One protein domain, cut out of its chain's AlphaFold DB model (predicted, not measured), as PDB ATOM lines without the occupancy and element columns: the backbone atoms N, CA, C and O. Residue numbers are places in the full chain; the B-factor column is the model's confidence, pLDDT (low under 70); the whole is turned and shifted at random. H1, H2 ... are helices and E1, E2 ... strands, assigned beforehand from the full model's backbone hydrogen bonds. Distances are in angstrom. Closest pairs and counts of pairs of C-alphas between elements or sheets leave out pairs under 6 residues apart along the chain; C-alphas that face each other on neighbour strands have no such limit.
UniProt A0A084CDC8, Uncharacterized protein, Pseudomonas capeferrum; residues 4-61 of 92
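Overview. This is residues 4 to 61 of the 92 residues of an uncharacterized protein of Pseudomonas capeferrum (UniProt A0A084CDC8). A small two-stranded hairpin, E1 and E2, has one helix, H2, packed along it, mainly beside E2, while a second helix, H1, slants away steeply near the late part of H2. The beginning of H1 and the link from E2 to H2 lie at opposite ends of the longest axis. The printed part has 58 residues, in the order H1, E1, E2, H2; the two strands are antiparallel and the class is mixed, helices and strands. It is compact, with a radius of gyration of the C-alphas of 11.3 A, yet elongated in outline, spanning 33 by 20 by 17 A.

Along the chain. H1 is residues 4 to 17, 20.5 A long, beginning at C-alpha 4 (-11.290, 2.537, -95.870). E1 is residues 24 to 27, and E2 is residues 32 to 35. H2 is residues 46 to 59, 20.2 A long, from C-alpha 46 (-5.264, -14.708, -76.959) to C-alpha 59 (-20.028, -2.746, -83.701).

Arrangement. H1 and H2 only just touch, with 3 pairs of C-alphas within 8 A; the closest are those of Phe 14 and Trp 57, 7.1 A. H1 touches H2 with its residues 10 to 14 alone, and H2 touches H1 with its residues 54 to 58 alone. They run opposite ways at a steep tilt of 54 degrees. H1 and E2 are apart. E1 and E2 form an antiparallel hairpin at 137 degrees, with N 27 and O 32 within hydrogen-bond range at 2.8 A. The closest C-alphas of E2 and H2 are those of Tyr 33 and Asn 51, 6.2 A. In H1 and H2 every O i to N i+4 pair is within hydrogen-bond range.

Size, cuts and confidence. The two farthest C-alphas, of Lys 5 and Trp 39, are 33.4 A apart. The printed part has no cut. The link E1 to E2 is tight; H1 to E1 and E2 to H2 are short. Residues 4 to 9 have pLDDT under 70, and the mean of the printed part is 87.7.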
ATOM      1  N   ASN A   4     -12.614   3.017 -96.260       51.91
ATOM      2  CA  ASN A   4     -11.290   2.537 -95.870       51.91
ATOM      3  C   ASN A   4     -10.605   3.485 -94.873       51.91
ATOM      4  O   ASN A   4     -10.032   3.028 -93.889       51.91
ATOM      5  N   LYS A   5     -10.769   4.808 -95.023       48.50
ATOM      6  CA  LYS A   5     -10.187   5.788 -94.087       48.50
ATOM      7  C   LYS A   5     -10.859   5.768 -92.711       48.50
ATOM      8  O   LYS A   5     -10.191   6.004 -91.708       48.50
ATOM      9  N   MET A   6     -12.160   5.458 -92.636       52.72
ATOM     10  CA  MET A   6     -12.848   5.254 -91.348       52.72
ATOM     11  C   MET A   6     -12.377   3.984 -90.630       52.72
ATOM     12  O   MET A   6     -12.247   3.988 -89.405       52.72
ATOM     13  N   ARG A   7     -12.079   2.915 -91.380       56.62
ATOM     14  CA  ARG A   7     -11.539   1.664 -90.825       56.62
ATOM     15  C   ARG A   7     -10.128   1.847 -90.260       56.62
ATOM     16  O   ARG A   7      -9.871   1.386 -89.148       56.62
ATOM     17  N   ASP A   8      -9.272   2.603 -90.944       59.47
ATOM     18  CA  ASP A   8      -7.901   2.878 -90.488       59.47
ATOM     19  C   ASP A   8      -7.853   3.737 -89.213       59.47
ATOM     20  O   ASP A   8      -7.102   3.431 -88.282       59.47
ATOM     21  N   ILE A   9      -8.699   4.774 -89.115       59.56
ATOM     22  CA  ILE A   9      -8.817   5.601 -87.897       59.56
ATOM     23  C   ILE A   9      -9.345   4.762 -86.719       59.56
ATOM     24  O   ILE A   9      -8.902   4.938 -85.581       59.56
ATOM     25  N   SER A  10     -10.240   3.806 -86.985       77.75
ATOM     26  CA  SER A  10     -10.805   2.916 -85.966       77.75
ATOM     27  C   SER A  10      -9.776   1.932 -85.387       77.75
ATOM     28  O   SER A  10      -9.792   1.694 -84.176       77.75
ATOM     29  N   ARG A  11      -8.842   1.409 -86.203       89.69
ATOM     30  CA  ARG A  11      -7.814   0.452 -85.743       89.69
ATOM     31  C   ARG A  11      -6.807   1.094 -84.793       89.69
ATOM     32  O   ARG A  11      -6.577   0.561 -83.714       89.69
ATOM     33  N   GLY A  12      -6.253   2.256 -85.141       90.12
ATOM     34  CA  GLY A  12      -5.273   2.926 -84.275       90.12
ATOM     35  C   GLY A  12      -5.843   3.282 -82.895       90.12
ATOM     36  O   GLY A  12      -5.185   3.101 -81.872       90.12
ATOM     37  N   GLN A  13      -7.104   3.724 -82.844       90.00
ATOM     38  CA  GLN A  13      -7.801   3.988 -81.579       90.00
ATOM     39  C   GLN A  13      -8.080   2.706 -80.784       90.00
ATOM     40  O   GLN A  13      -7.999   2.712 -79.553       90.00
ATOM     41  N   PHE A  14      -8.414   1.616 -81.478       93.50
ATOM     42  CA  PHE A  14      -8.593   0.310 -80.860       93.50
ATOM     43  C   PHE A  14      -7.295  -0.178 -80.213       93.50
ATOM     44  O   PHE A  14      -7.309  -0.485 -79.026       93.50
ATOM     45  N   GLU A  15      -6.179  -0.190 -80.946       95.12
ATOM     46  CA  GLU A  15      -4.880  -0.682 -80.463       95.12
ATOM     47  C   GLU A  15      -4.335   0.157 -79.298       95.12
ATOM     48  O   GLU A  15      -3.719  -0.382 -78.380       95.12
ATOM     49  N   ALA A  16      -4.625   1.463 -79.271       93.88
ATOM     50  CA  ALA A  16      -4.290   2.322 -78.137       93.88
ATOM     51  C   ALA A  16      -5.044   1.931 -76.849       93.88
ATOM     52  O   ALA A  16      -4.501   2.058 -75.752       93.88
ATOM     53  N   LYS A  17      -6.293   1.456 -76.966       93.94
ATOM     54  CA  LYS A  17      -7.103   1.003 -75.822       93.94
ATOM     55  C   LYS A  17      -6.863  -0.467 -75.472       93.94
ATOM     56  O   LYS A  17      -6.903  -0.838 -74.300       93.94
ATOM     57  N   PHE A  18      -6.650  -1.296 -76.484       93.88
ATOM     58  CA  PHE A  18      -6.454  -2.736 -76.399       93.88
ATOM     59  C   PHE A  18      -5.143  -3.096 -77.105       93.88
ATOM     60  O   PHE A  18      -5.172  -3.503 -78.270       93.88
ATOM     61  N   PRO A  19      -3.997  -2.945 -76.411       94.88
ATOM     62  CA  PRO A  19      -2.689  -3.212 -76.993       94.88
ATOM     63  C   PRO A  19      -2.624  -4.589 -77.646       94.88
ATOM     64  O   PRO A  19      -3.115  -5.573 -77.083       94.88
ATOM     65  N   VAL A  20      -2.007  -4.651 -78.827       95.44
ATOM     66  CA  VAL A  20      -1.838  -5.904 -79.567       95.44
ATOM     67  C   VAL A  20      -0.974  -6.861 -78.736       95.44
ATOM     68  O   VAL A  20       0.128  -6.482 -78.325       95.44
ATOM     69  N   PRO A  21      -1.450  -8.084 -78.447       95.88
ATOM     70  CA  PRO A  21      -0.669  -9.057 -77.695       95.88
ATOM     71  C   PRO A  21       0.625  -9.459 -78.415       95.88
ATOM     72  O   PRO A  21       0.701  -9.453 -79.641       95.88
ATOM     73  N   ALA A  22       1.634  -9.883 -77.651       95.50
ATOM     74  CA  ALA A  22       2.844 -10.466 -78.226       95.50
ATOM     75  C   ALA A  22       2.507 -11.698 -79.089       95.50
ATOM     76  O   ALA A  22       1.622 -12.481 -78.744       95.50
ATOM     77  N   GLY A  23       3.206 -11.854 -80.216       94.69
ATOM     78  CA  GLY A  23       2.964 -12.940 -81.171       94.69
ATOM     79  C   GLY A  23       1.712 -12.773 -82.038       94.69
ATOM     80  O   GLY A  23       1.378 -13.686 -82.794       94.69
ATOM     81  N   VAL A  24       1.037 -11.622 -81.963       96.50
ATOM     82  CA  VAL A  24      -0.150 -11.282 -82.756       96.50
ATOM     83  C   VAL A  24       0.133 -10.045 -83.610       96.50
ATOM     84  O   VAL A  24       0.799  -9.115 -83.160       96.50
ATOM     85  N   ALA A  25      -0.375 -10.021 -84.841       95.62
ATOM     86  CA  ALA A  25      -0.290  -8.859 -85.723       95.62
ATOM     87  C   ALA A  25      -1.572  -8.679 -86.539       95.62
ATOM     88  O   ALA A  25      -2.357  -9.613 -86.703       95.62
ATOM     89  N   TRP A  26      -1.791  -7.469 -87.051       95.44
ATOM     90  CA  TRP A  26      -2.887  -7.197 -87.975       95.44
ATOM     91  C   TRP A  26      -2.608  -7.787 -89.362       95.44
ATOM     92  O   TRP A  26      -1.525  -7.588 -89.917       95.44
ATOM     93  N   LYS A  27      -3.612  -8.442 -89.950       94.62
ATOM     94  CA  LYS A  27      -3.571  -8.973 -91.312       94.62
ATOM     95  C   LYS A  27      -4.554  -8.233 -92.213       94.62
ATOM     96  O   LYS A  27      -5.756  -8.510 -92.214       94.62
ATOM     97  N   GLU A  28      -4.017  -7.356 -93.060       89.94
ATOM     98  CA  GLU A  28      -4.815  -6.534 -93.984       89.94
ATOM     99  C   GLU A  28      -5.707  -7.371 -94.912       89.94
ATOM    100  O   GLU A  28      -6.847  -7.004 -95.174       89.94
ATOM    101  N   SER A  29      -5.235  -8.537 -95.366       89.31
ATOM    102  CA  SER A  29      -5.963  -9.360 -96.342       89.31
ATOM    103  C   SER A  29      -7.296  -9.915 -95.833       89.31
ATOM    104  O   SER A  29      -8.129 -10.317 -96.640       89.31
ATOM    105  N   ILE A  30      -7.477 -10.001 -94.514       84.69
ATOM    106  CA  ILE A  30      -8.707 -10.506 -93.884       84.69
ATOM    107  C   ILE A  30      -9.356  -9.480 -92.950       84.69
ATOM    108  O   ILE A  30     -10.434  -9.742 -92.431       84.69
ATOM    109  N   GLY A  31      -8.715  -8.329 -92.722       89.81
ATOM    110  CA  GLY A  31      -9.219  -7.304 -91.810       89.81
ATOM    111  C   GLY A  31      -9.349  -7.781 -90.359       89.81
ATOM    112  O   GLY A  31     -10.301  -7.403 -89.675       89.81
ATOM    113  N   MET A  32      -8.432  -8.643 -89.907       92.12
ATOM    114  CA  MET A  32      -8.422  -9.236 -88.565       92.12
ATOM    115  C   MET A  32      -6.996  -9.439 -88.056       92.12
ATOM    116  O   MET A  32      -6.030  -9.360 -88.817       92.12
ATOM    117  N   TYR A  33      -6.860  -9.744 -86.766       95.00
ATOM    118  CA  TYR A  33      -5.588 -10.148 -86.184       95.00
ATOM    119  C   TYR A  33      -5.285 -11.618 -86.484       95.00
ATOM    120  O   TYR A  33      -6.182 -12.469 -86.467       95.00
ATOM    121  N   GLU A  34      -4.005 -11.923 -86.695       95.44
ATOM    122  CA  GLU A  34      -3.475 -13.276 -86.852       95.44
ATOM    123  C   GLU A  34      -2.315 -13.561 -85.890       95.44
ATOM    124  O   GLU A  34      -1.665 -12.648 -85.375       95.44
ATOM    125  N   VAL A  35      -2.047 -14.847 -85.654       95.50
ATOM    126  CA  VAL A  35      -0.862 -15.294 -84.912       95.50
ATOM    127  C   VAL A  35       0.338 -15.287 -85.856       95.50
ATOM    128  O   VAL A  35       0.328 -15.987 -86.866       95.50
ATOM    129  N   VAL A  36       1.380 -14.538 -85.497       95.44
ATOM    130  CA  VAL A  36       2.655 -14.467 -86.234       95.44
ATOM    131  C   VAL A  36       3.807 -15.153 -85.500       95.44
ATOM    132  O   VAL A  36       4.785 -15.543 -86.133       95.44
ATOM    133  N   ASP A  37       3.684 -15.353 -84.186       95.19
ATOM    134  CA  ASP A  37       4.616 -16.154 -83.392       95.19
ATOM    135  C   ASP A  37       3.882 -16.864 -82.248       95.19
ATOM    136  O   ASP A  37       3.447 -16.246 -81.276       95.19
ATOM    137  N   VAL A  38       3.763 -18.187 -82.364       92.12
ATOM    138  CA  VAL A  38       3.066 -19.029 -81.384       92.12
ATOM    139  C   VAL A  38       3.797 -19.106 -80.042       92.12
ATOM    140  O   VAL A  38       3.149 -19.257 -79.008       92.12
ATOM    141  N   TRP A  39       5.127 -18.979 -80.031       94.25
ATOM    142  CA  TRP A  39       5.933 -19.104 -78.811       94.25
ATOM    143  C   TRP A  39       5.827 -17.868 -77.920       94.25
ATOM    144  O   TRP A  39       6.021 -17.963 -76.709       94.25
ATOM    145  N   SER A  40       5.467 -16.730 -78.511       94.06
ATOM    146  CA  SER A  40       5.206 -15.477 -77.800       94.06
ATOM    147  C   SER A  40       3.778 -15.362 -77.257       94.06
ATOM    148  O   SER A  40       3.481 -14.419 -76.518       94.06
ATOM    149  N   LEU A  41       2.877 -16.293 -77.593       90.81
ATOM    150  CA  LEU A  41       1.500 -16.241 -77.110       90.81
ATOM    151  C   LEU A  41       1.422 -16.572 -75.620       90.81
ATOM    152  O   LEU A  41       1.916 -17.596 -75.153       90.81
ATOM    153  N   LYS A  42       0.677 -15.749 -74.879       88.69
ATOM    154  CA  LYS A  42       0.362 -16.026 -73.472       88.69
ATOM    155  C   LYS A  42      -0.474 -17.303 -73.312       88.69
ATOM    156  O   LYS A  42      -0.290 -18.040 -72.349       88.69
ATOM    157  N   ASN A  43      -1.432 -17.526 -74.215       90.44
ATOM    158  CA  ASN A  43      -2.251 -18.737 -74.308       90.44
ATOM    159  C   ASN A  43      -2.935 -18.835 -75.690       90.44
ATOM    160  O   ASN A  43      -2.980 -17.857 -76.439       90.44
ATOM    161  N   ILE A  44      -3.538 -19.989 -75.996       83.94
ATOM    162  CA  ILE A  44      -4.224 -20.248 -77.278       83.94
ATOM    163  C   ILE A  44      -5.466 -19.366 -77.523       83.94
ATOM    164  O   ILE A  44      -5.850 -19.144 -78.668       83.94
ATOM    165  N   HIS A  45      -6.084 -18.823 -76.471       91.06
ATOM    166  CA  HIS A  45      -7.283 -17.981 -76.572       91.06
ATOM    167  C   HIS A  45      -6.975 -16.518 -76.907       91.06
ATOM    168  O   HIS A  45      -7.878 -15.787 -77.310       91.06
ATOM    169  N   THR A  46      -5.709 -16.104 -76.797       92.50
ATOM    170  CA  THR A  46      -5.264 -14.708 -76.959       92.50
ATOM    171  C   THR A  46      -5.751 -14.097 -78.274       92.50
ATOM    172  O   THR A  46      -6.218 -12.960 -78.298       92.50
ATOM    173  N   ILE A  47      -5.701 -14.865 -79.366       94.31
ATOM    174  CA  ILE A  47      -6.146 -14.388 -80.678       94.31
ATOM    175  C   ILE A  47      -7.669 -14.235 -80.769       94.31
ATOM    176  O   ILE A  47      -8.160 -13.245 -81.307       94.31
ATOM    177  N   GLY A  48      -8.417 -15.185 -80.200       93.75
ATOM    178  CA  GLY A  48      -9.878 -15.145 -80.176       93.75
ATOM    179  C   GLY A  48     -10.394 -13.972 -79.350       93.75
ATOM    180  O   GLY A  48     -11.285 -13.253 -79.790       93.75
ATOM    181  N   GLU A  49      -9.779 -13.718 -78.192       94.69
ATOM    182  CA  GLU A  49     -10.101 -12.554 -77.360       94.69
ATOM    183  C   GLU A  49      -9.839 -11.234 -78.091       94.69
ATOM    184  O   GLU A  49     -10.659 -10.316 -78.015       94.69
ATOM    185  N   GLN A  50      -8.714 -11.126 -78.803       94.88
ATOM    186  CA  GLN A  50      -8.369  -9.899 -79.516       94.88
ATOM    187  C   GLN A  50      -9.333  -9.626 -80.677       94.88
ATOM    188  O   GLN A  50      -9.822  -8.504 -80.807       94.88
ATOM    189  N   ASN A  51      -9.664 -10.648 -81.473       94.69
ATOM    190  CA  ASN A  51     -10.622 -10.502 -82.570       94.69
ATOM    191  C   ASN A  51     -12.043 -10.216 -82.060       94.69
ATOM    192  O   ASN A  51     -12.691  -9.315 -82.583       94.69
ATOM    193  N   ALA A  52     -12.494 -10.854 -80.975       94.50
ATOM    194  CA  ALA A  52     -13.797 -10.549 -80.375       94.50
ATOM    195  C   ALA A  52     -13.886  -9.095 -79.872       94.50
ATOM    196  O   ALA A  52     -14.909  -8.426 -80.032       94.50
ATOM    197  N   ARG A  53     -12.802  -8.565 -79.287       94.69
ATOM    198  CA  ARG A  53     -12.734  -7.148 -78.895       94.69
ATOM    199  C   ARG A  53     -12.769  -6.222 -80.103       94.69
ATOM    200  O   ARG A  53     -13.413  -5.179 -80.025       94.69
ATOM    201  N   TRP A  54     -12.077  -6.577 -81.182       93.31
ATOM    202  CA  TRP A  54     -12.073  -5.800 -82.419       93.31
ATOM    203  C   TRP A  54     -13.464  -5.735 -83.054       93.31
ATOM    204  O   TRP A  54     -13.948  -4.650 -83.371       93.31
ATOM    205  N   GLU A  55     -14.154  -6.868 -83.150       89.88
ATOM    206  CA  GLU A  55     -15.526  -6.931 -83.655       89.88
ATOM    207  C   GLU A  55     -16.485  -6.106 -82.788       89.88
ATOM    208  O   GLU A  55     -17.227  -5.271 -83.305       89.88
ATOM    209  N   GLY A  56     -16.417  -6.255 -81.461       88.69
ATOM    210  CA  GLY A  56     -17.218  -5.443 -80.541       88.69
ATOM    211  C   GLY A  56     -16.899  -3.946 -80.628       88.69
ATOM    212  O   GLY A  56     -17.787  -3.101 -80.512       88.69
ATOM    213  N   TRP A  57     -15.634  -3.596 -80.871       89.19
ATOM    214  CA  TRP A  57     -15.207  -2.214 -81.074       89.19
ATOM    215  C   TRP A  57     -15.814  -1.608 -82.335       89.19
ATOM    216  O   TRP A  57     -16.339  -0.492 -82.264       89.19
ATOM    217  N   LEU A  58     -15.774  -2.341 -83.449       84.62
ATOM    218  CA  LEU A  58     -16.406  -1.938 -84.701       84.62
ATOM    219  C   LEU A  58     -17.918  -1.794 -84.536       84.62
ATOM    220  O   LEU A  58     -18.446  -0.739 -84.869       84.62
ATOM    221  N   ALA A  59     -18.586  -2.784 -83.939       81.31
ATOM    222  CA  ALA A  59     -20.028  -2.746 -83.701       81.31
ATOM    223  C   ALA A  59     -20.441  -1.540 -82.840       81.31
ATOM    224  O   ALA A  59     -21.415  -0.856 -83.132       81.31
ATOM    225  N   SER A  60     -19.653  -1.200 -81.812       78.75
ATOM    226  CA  SER A  60     -19.925  -0.021 -80.972       78.75
ATOM    227  C   SER A  60     -19.741   1.329 -81.681       78.75
ATOM    228  O   SER A  60     -20.048   2.371 -81.103       78.75
ATOM    229  N   ARG A  61     -19.179   1.326 -82.892       75.31
ATOM    230  CA  ARG A  61     -18.855   2.511 -83.703       75.31
ATOM    231  C   ARG A  61     -19.487   2.451 -85.083       75.31
ATOM    232  O   ARG A  61     -19.124   3.242 -85.951       75.31
TER     233      ARG A  61